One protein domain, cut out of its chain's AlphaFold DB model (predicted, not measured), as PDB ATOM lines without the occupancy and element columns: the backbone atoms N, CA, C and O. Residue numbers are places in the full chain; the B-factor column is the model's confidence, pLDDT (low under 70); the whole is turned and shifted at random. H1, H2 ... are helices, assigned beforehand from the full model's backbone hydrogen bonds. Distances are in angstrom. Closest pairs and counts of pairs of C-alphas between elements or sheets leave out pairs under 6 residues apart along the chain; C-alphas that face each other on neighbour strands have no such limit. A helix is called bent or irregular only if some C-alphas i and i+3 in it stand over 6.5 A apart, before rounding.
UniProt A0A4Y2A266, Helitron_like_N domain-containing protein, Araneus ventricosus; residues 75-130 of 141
ATOM      1  N   VAL A  75     -31.286 -25.490 -83.095       61.31
ATOM      2  CA  VAL A  75     -30.235 -24.468 -82.967       61.31
ATOM      3  C   VAL A  75     -30.786 -23.040 -83.136       61.31
ATOM      4  O   VAL A  75     -30.206 -22.099 -82.608       61.31
ATOM      5  N   GLU A  76     -31.947 -22.872 -83.779       57.06
ATOM      6  CA  GLU A  76     -32.612 -21.572 -83.965       57.06
ATOM      7  C   GLU A  76     -32.907 -20.835 -82.650       57.06
ATOM      8  O   GLU A  76     -32.747 -19.619 -82.586       57.06
ATOM      9  N   SER A  77     -33.214 -21.552 -81.560       62.50
ATOM     10  CA  SER A  77     -33.376 -20.950 -80.223       62.50
ATOM     11  C   SER A  77     -32.088 -20.313 -79.683       62.50
ATOM     12  O   SER A  77     -32.118 -19.591 -78.691       62.50
ATOM     13  N   TYR A  78     -30.951 -20.583 -80.323       67.19
ATOM     14  CA  TYR A  78     -29.620 -20.162 -79.905       67.19
ATOM     15  C   TYR A  78     -28.954 -19.220 -80.919       67.19
ATOM     16  O   TYR A  78     -27.767 -18.926 -80.770       67.19
ATOM     17  N   LEU A  79     -29.696 -18.702 -81.909       66.88
ATOM     18  CA  LEU A  79     -29.205 -17.676 -82.840       66.88
ATOM     19  C   LEU A  79     -28.607 -16.481 -82.085       66.88
ATOM     20  O   LEU A  79     -27.462 -16.130 -82.339       66.88
ATOM     21  N   GLY A  80     -29.287 -15.984 -81.045       72.62
ATOM     22  CA  GLY A  80     -28.778 -14.871 -80.232       72.62
ATOM     23  C   GLY A  80     -27.459 -15.166 -79.503       72.62
ATOM     24  O   GLY A  80     -26.610 -14.287 -79.383       72.62
ATOM     25  N   LEU A  81     -27.234 -16.412 -79.068       73.12
ATOM     26  CA  LEU A  81     -25.943 -16.824 -78.493       73.12
ATOM     27  C   LEU A  81     -24.847 -16.833 -79.566       73.12
ATOM     28  O   LEU A  81     -23.711 -16.443 -79.313       73.12
ATOM     29  N   THR A  82     -25.202 -17.283 -80.765       74.12
ATOM     30  CA  THR A  82     -24.299 -17.360 -81.914       74.12
ATOM     31  C   THR A  82     -23.875 -15.962 -82.365       74.12
ATOM     32  O   THR A  82     -22.690 -15.722 -82.582       74.12
ATOM     33  N   ASP A  83     -24.822 -15.025 -82.416       77.44
ATOM     34  CA  ASP A  83     -24.587 -13.622 -82.755       77.44
ATOM     35  C   ASP A  83     -23.699 -12.930 -81.716       77.44
ATOM     36  O   ASP A  83     -22.763 -12.221 -82.082       77.44
ATOM     37  N   HIS A  84     -23.916 -13.199 -80.424       78.62
ATOM     38  CA  HIS A  84     -23.064 -12.669 -79.359       78.62
ATOM     39  C   HIS A  84     -21.614 -13.172 -79.462       78.62
ATOM     40  O   HIS A  84     -20.676 -12.384 -79.366       78.62
ATOM     41  N   ILE A  85     -21.415 -14.470 -79.717       78.69
ATOM     42  CA  ILE A  85     -20.076 -15.050 -79.915       78.69
ATOM     43  C   ILE A  85     -19.394 -14.444 -81.150       78.69
ATOM     44  O   ILE A  85     -18.202 -14.138 -81.109       78.69
ATOM     45  N   ASN A  86     -20.143 -14.240 -82.235       79.12
ATOM     46  CA  ASN A  86     -19.624 -13.615 -83.450       79.12
ATOM     47  C   ASN A  86     -19.244 -12.144 -83.226       79.12
ATOM     48  O   ASN A  86     -18.217 -11.704 -83.748       79.12
ATOM     49  N   ALA A  87     -20.011 -11.396 -82.428       82.50
ATOM     50  CA  ALA A  87     -19.680 -10.021 -82.060       82.50
ATOM     51  C   ALA A  87     -18.364  -9.959 -81.265       82.50
ATOM     52  O   ALA A  87     -17.450  -9.238 -81.660       82.50
ATOM     53  N   LEU A  88     -18.211 -10.805 -80.240       81.25
ATOM     54  CA  LEU A  88     -16.982 -10.895 -79.439       81.25
ATOM     55  C   LEU A  88     -15.752 -11.291 -80.270       81.25
ATOM     56  O   LEU A  88     -14.666 -10.745 -80.087       81.25
ATOM     57  N   ALA A  89     -15.904 -12.236 -81.203       79.62
ATOM     58  CA  ALA A  89     -14.816 -12.632 -82.097       79.62
ATOM     59  C   ALA A  89     -14.381 -11.478 -83.013       79.62
ATOM     60  O   ALA A  89     -13.187 -11.266 -83.228       79.62
ATOM     61  N   THR A  90     -15.353 -10.701 -83.499       80.56
ATOM     62  CA  THR A  90     -15.111  -9.523 -84.339       80.56
ATOM     63  C   THR A  90     -14.385  -8.424 -83.562       80.56
ATOM     64  O   THR A  90     -13.422  -7.858 -84.074       80.56
ATOM     65  N   GLU A  91     -14.778  -8.175 -82.308       82.50
ATOM     66  CA  GLU A  91     -14.101  -7.236 -81.399       82.50
ATOM     67  C   GLU A  91     -12.654  -7.654 -81.094       82.50
ATOM     68  O   GLU A  91     -11.762  -6.810 -81.031       82.50
ATOM     69  N   ALA A  92     -12.394  -8.957 -80.978       83.38
ATOM     70  CA  ALA A  92     -11.054  -9.506 -80.779       83.38
ATOM     71  C   ALA A  92     -10.204  -9.575 -82.068       83.38
ATOM     72  O   ALA A  92      -9.061 -10.030 -82.025       83.38
ATOM     73  N   GLY A  93     -10.744  -9.169 -83.227       79.88
ATOM     74  CA  GLY A  93     -10.061  -9.251 -84.523       79.88
ATOM     75  C   GLY A  93      -9.828 -10.683 -85.028       79.88
ATOM     76  O   GLY A  93      -9.034 -10.897 -85.945       79.88
ATOM     77  N   VAL A  94     -10.506 -11.678 -84.446       81.19
ATOM     78  CA  VAL A  94     -10.386 -13.095 -84.812       81.19
ATOM     79  C   VAL A  94     -11.524 -13.454 -85.758       81.19
ATOM     80  O   VAL A  94     -12.685 -13.185 -85.469       81.19
ATOM     81  N   ARG A  95     -11.224 -14.108 -86.887       71.69
ATOM     82  CA  ARG A  95     -12.275 -14.642 -87.767       71.69
ATOM     83  C   ARG A  95     -13.008 -15.777 -87.038       71.69
ATOM     84  O   ARG A  95     -12.369 -16.802 -86.784       71.69
ATOM     85  N   PRO A  96     -14.307 -15.639 -86.715       67.25
ATOM     86  CA  PRO A  96     -15.038 -16.723 -86.081       67.25
ATOM     87  C   PRO A  96     -15.117 -17.915 -87.042       67.25
ATOM     88  O   PRO A  96     -15.429 -17.767 -88.225       67.25
ATOM     89  N   GLY A  97     -14.775 -19.103 -86.540       70.94
ATOM     90  CA  GLY A  97     -14.981 -20.358 -87.263       70.94
ATOM     91  C   GLY A  97     -16.466 -20.724 -87.358       70.94
ATOM     92  O   GLY A  97     -17.343 -19.967 -86.949       70.94
ATOM     93  N   VAL A  98     -16.766 -21.925 -87.861       69.25
ATOM     94  CA  VAL A  98     -18.144 -22.442 -87.837       69.25
ATOM     95  C   VAL A  98     -18.548 -22.709 -86.388       69.25
ATOM     96  O   VAL A  98     -17.995 -23.596 -85.734       69.25
ATOM     97  N   THR A  99     -19.522 -21.953 -85.891       71.00
ATOM     98  CA  THR A  99     -20.102 -22.136 -84.562       71.00
ATOM     99  C   THR A  99     -20.917 -23.426 -84.530       71.00
ATOM    100  O   THR A  99     -22.010 -23.529 -85.085       71.00
ATOM    101  N   LEU A 100     -20.364 -24.456 -83.888       75.94
ATOM    102  CA  LEU A 100     -21.034 -25.738 -83.711       75.94
ATOM    103  C   LEU A 100     -21.505 -25.866 -82.268       75.94
ATOM    104  O   LEU A 100     -20.702 -25.940 -81.340       75.94
ATOM    105  N   ILE A 101     -22.820 -25.894 -82.086       78.75
ATOM    106  CA  ILE A 101     -23.425 -26.026 -80.767       78.75
ATOM    107  C   ILE A 101     -23.567 -27.511 -80.445       78.75
ATOM    108  O   ILE A 101     -24.247 -28.251 -81.155       78.75
ATOM    109  N   LEU A 102     -22.920 -27.955 -79.371       84.62
ATOM    110  CA  LEU A 102     -23.115 -29.303 -78.850       84.62
ATOM    111  C   LEU A 102     -24.350 -29.323 -77.934       84.62
ATOM    112  O   LEU A 102     -24.455 -28.459 -77.059       84.62
ATOM    113  N   PRO A 103     -25.284 -30.272 -78.113       83.31
ATOM    114  CA  PRO A 103     -26.409 -30.450 -77.199       83.31
ATOM    115  C   PRO A 103     -25.928 -30.977 -75.840       83.31
ATOM    116  O   PRO A 103     -24.877 -31.609 -75.755       83.31
ATOM    117  N   SER A 104     -26.727 -30.792 -74.784       83.88
ATOM    118  CA  SER A 104     -26.418 -31.327 -73.447       83.88
ATOM    119  C   SER A 104     -26.421 -32.858 -73.383       83.88
ATOM    120  O   SER A 104     -25.841 -33.439 -72.479       83.88
ATOM    121  N   SER A 105     -27.001 -33.536 -74.378       83.81
ATOM    122  CA  SER A 105     -26.906 -34.993 -74.521       83.81
ATOM    123  C   SER A 105     -25.505 -35.484 -74.908       83.81
ATOM    124  O   SER A 105     -25.273 -36.692 -74.944       83.81
ATOM    125  N   PHE A 106     -24.592 -34.584 -75.288       86.31
ATOM    126  CA  PHE A 106     -23.211 -34.926 -75.609       86.31
ATOM    127  C   PHE A 106     -22.341 -34.836 -74.350       86.31
ATOM    128  O   PHE A 106     -22.151 -33.749 -73.798       86.31
ATOM    129  N   ILE A 107     -21.802 -35.980 -73.925       85.62
ATOM    130  CA  ILE A 107     -20.986 -36.113 -72.710       85.62
ATOM    131  C   ILE A 107     -19.720 -35.262 -72.838       85.62
ATOM    132  O   ILE A 107     -19.023 -35.322 -73.851       85.62
ATOM    133  N   GLY A 108     -19.420 -34.462 -71.812       84.56
ATOM    134  CA  GLY A 108     -18.260 -33.570 -71.814       84.56
ATOM    135  C   GLY A 108     -18.462 -32.276 -72.606       84.56
ATOM    136  O   GLY A 108     -17.534 -31.476 -72.715       84.56
ATOM    137  N   SER A 109     -19.662 -32.026 -73.144       86.81
ATOM    138  CA  SER A 109     -19.997 -30.690 -73.640       86.81
ATOM    139  C   SER A 109     -20.145 -29.705 -72.469       86.81
ATOM    140  O   SER A 109     -20.617 -30.089 -71.398       86.81
ATOM    141  N   PRO A 110     -19.842 -28.406 -72.660       85.38
ATOM    142  CA  PRO A 110     -20.084 -27.391 -71.629       85.38
ATOM    143  C   PRO A 110     -21.538 -27.360 -71.135       85.38
ATOM    144  O   PRO A 110     -21.806 -27.043 -69.979       85.38
ATOM    145  N   ARG A 111     -22.487 -27.716 -72.009       84.50
ATOM    146  CA  ARG A 111     -23.917 -27.745 -71.687       84.50
ATOM    147  C   ARG A 111     -24.305 -28.940 -70.832       84.50
ATOM    148  O   ARG A 111     -25.152 -28.787 -69.965       84.50
ATOM    149  N   GLU A 112     -23.702 -30.099 -71.072       90.25
ATOM    150  CA  GLU A 112     -23.895 -31.280 -70.229       90.25
ATOM    151  C   GLU A 112     -23.414 -31.000 -68.803       90.25
ATOM    152  O   GLU A 112     -24.165 -31.197 -67.852       90.25
ATOM    153  N   MET A 113     -22.238 -30.384 -68.655       91.75
ATOM    154  CA  MET A 113     -21.734 -29.959 -67.344       91.75
ATOM    155  C   MET A 113     -22.661 -28.944 -66.662       91.75
ATOM    156  O   MET A 113     -22.940 -29.067 -65.471       91.75
ATOM    157  N   GLN A 114     -23.158 -27.948 -67.406       89.94
ATOM    158  CA  GLN A 114     -24.081 -26.951 -66.864       89.94
ATOM    159  C   GLN A 114     -25.419 -27.572 -66.446       89.94
ATOM    160  O   GLN A 114     -25.947 -27.213 -65.394       89.94
ATOM    161  N   GLN A 115     -25.955 -28.501 -67.241       90.88
ATOM    162  CA  GLN A 115     -27.186 -29.211 -66.915       90.88
ATOM    163  C   GLN A 115     -26.998 -30.070 -65.660       90.88
ATOM    164  O   GLN A 115     -27.763 -29.917 -64.715       90.88
ATOM    165  N   ASN A 116     -25.932 -30.874 -65.586       92.12
ATOM    166  CA  ASN A 116     -25.632 -31.684 -64.402       92.12
ATOM    167  C   ASN A 116     -25.474 -30.828 -63.141       92.12
ATOM    168  O   ASN A 116     -25.901 -31.221 -62.058       92.12
ATOM    169  N   PHE A 117     -24.865 -29.647 -63.272       92.00
ATOM    170  CA  PHE A 117     -24.757 -28.703 -62.169       92.00
ATOM    171  C   PHE A 117     -26.133 -28.191 -61.721       92.00
ATOM    172  O   PHE A 117     -26.421 -28.177 -60.527       92.00
ATOM    173  N   GLN A 118     -26.996 -27.789 -62.656       93.62
ATOM    174  CA  GLN A 118     -28.353 -27.333 -62.339       93.62
ATOM    175  C   GLN A 118     -29.194 -28.440 -61.700       93.62
ATOM    176  O   GLN A 118     -29.875 -28.187 -60.706       93.62
ATOM    177  N   ASP A 119     -29.088 -29.664 -62.212       93.50
ATOM    178  CA  ASP A 119     -29.760 -30.838 -61.663       93.50
ATOM    179  C   ASP A 119     -29.278 -31.109 -60.231       93.50
ATOM    180  O   ASP A 119     -30.095 -31.234 -59.318       93.50
ATOM    181  N   ALA A 120     -27.964 -31.078 -59.986       91.38
ATOM    182  CA  ALA A 120     -27.409 -31.197 -58.639       91.38
ATOM    183  C   ALA A 120     -27.922 -30.088 -57.704       91.38
ATOM    184  O   ALA A 120     -28.347 -30.373 -56.585       91.38
ATOM    185  N   MET A 121     -27.955 -28.833 -58.160       93.44
ATOM    186  CA  MET A 121     -28.483 -27.716 -57.368       93.44
ATOM    187  C   MET A 121     -29.979 -27.861 -57.069       93.44
ATOM    188  O   MET A 121     -30.417 -27.461 -55.991       93.44
ATOM    189  N   SER A 122     -30.760 -28.450 -57.979       94.38
ATOM    190  CA  SER A 122     -32.178 -28.743 -57.737       94.38
ATOM    191  C   SER A 122     -32.360 -29.774 -56.621       94.38
ATOM    192  O   SER A 122     -33.153 -29.554 -55.709       94.38
ATOM    193  N   ILE A 123     -31.534 -30.825 -56.613       92.88
ATOM    194  CA  ILE A 123     -31.525 -31.840 -55.555       92.88
ATOM    195  C   ILE A 123     -31.143 -31.201 -54.217       92.88
ATOM    196  O   ILE A 123     -31.805 -31.434 -53.211       92.88
ATOM    197  N   VAL A 124     -30.114 -30.348 -54.198       92.81
ATOM    198  CA  VAL A 124     -29.682 -29.639 -52.982       92.81
ATOM    199  C   VAL A 124     -30.756 -28.693 -52.454       92.81
ATOM    200  O   VAL A 124     -30.915 -28.549 -51.243       92.81
ATOM    201  N   ARG A 125     -31.514 -28.040 -53.336       94.06
ATOM    202  CA  ARG A 125     -32.626 -27.181 -52.921       94.06
ATOM    203  C   ARG A 125     -33.727 -27.984 -52.229       94.06
ATOM    204  O   ARG A 125     -34.279 -27.507 -51.242       94.06
ATOM    205  N   ASP A 126     -34.030 -29.173 -52.739       94.44
ATOM    206  CA  ASP A 126     -35.165 -29.970 -52.277       94.44
ATOM    207  C   ASP A 126     -34.809 -30.839 -51.049       94.44
ATOM    208  O   ASP A 126     -35.642 -31.018 -50.161       94.44
ATOM    209  N   PHE A 127     -33.569 -31.332 -50.954       91.94
ATOM    210  CA  PHE A 127     -33.104 -32.225 -49.878       91.94
ATOM    211  C   PHE A 127     -32.112 -31.580 -48.899       91.94
ATOM    212  O   PHE A 127     -31.743 -32.196 -47.900       91.94
ATOM    213  N   GLY A 128     -31.701 -30.337 -49.146       89.88
ATOM    214  CA  GLY A 128     -30.699 -29.638 -48.349       89.88
ATOM    215  C   GLY A 128     -29.263 -29.916 -48.798       89.88
ATOM    216  O   GLY A 128     -28.991 -30.653 -49.748       89.88
ATOM    217  N   LYS A 129     -28.311 -29.268 -48.117       88.81
ATOM    218  CA  LYS A 129     -26.882 -29.405 -48.425       88.81
ATOM    219  C   LYS A 129     -26.422 -30.862 -48.231       88.81
ATOM    220  O   LYS A 129     -26.808 -31.488 -47.247       88.81
ATOM    221  N   PRO A 130     -25.575 -31.400 -49.120       86.06
ATOM    222  CA  PRO A 130     -24.985 -32.709 -48.907       86.06
ATOM    223  C   PRO A 130     -23.936 -32.611 -47.797       86.06
ATOM    224  O   PRO A 130     -23.051 -31.757 -47.846       86.06
TER     225      PRO A 130
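Overview. This is residues 75 to 130 of the 141 residues of the protein "Helitron_like_N domain-containing protein" of Araneus ventricosus (UniProt A0A4Y2A266). The long helix H2 makes one end of a rod, with residues 122 to 128 sticking out free; at the other end the link of residues 92 to 109 folds back along the helix H1 before it reaches H2. The printed part has 56 residues with two named helices, H1 then H2, and no named strand; its class is all helix. It is only just extended, close to loose, with a radius of gyration of the C-alphas of 15.7 A and spans of 47 by 21 by 20 A.

Along the chain. H2, residues 110 to 127, is 25.8 A long, from C-alpha 110 at (-20.084, -27.391, -71.629) to C-alpha 127 at (-33.104, -32.225, -49.878). H1, residues 75 to 91, is 23.7 A long and begins at C-alpha 75 at (-30.235, -24.468, -82.967).

Arrangement. H2 and H1 are apart, with no C-alpha of the one within 8 A of the other. H1 has a kink of 33 degrees near residue 82 and is irregular: C-alphas 77 and 80 are 7.6 A apart. Every O i to N i+4 pair is within hydrogen-bond range in H2, and 10 of 13 in H1.

Size, cuts and confidence. The two C-alphas farthest apart, of Gly 93 and Phe 127, are 47.5 A apart. The printed part has no cut, and the 18-residue link is long. Residues 75 to 79, 96 and 98 have pLDDT under 70.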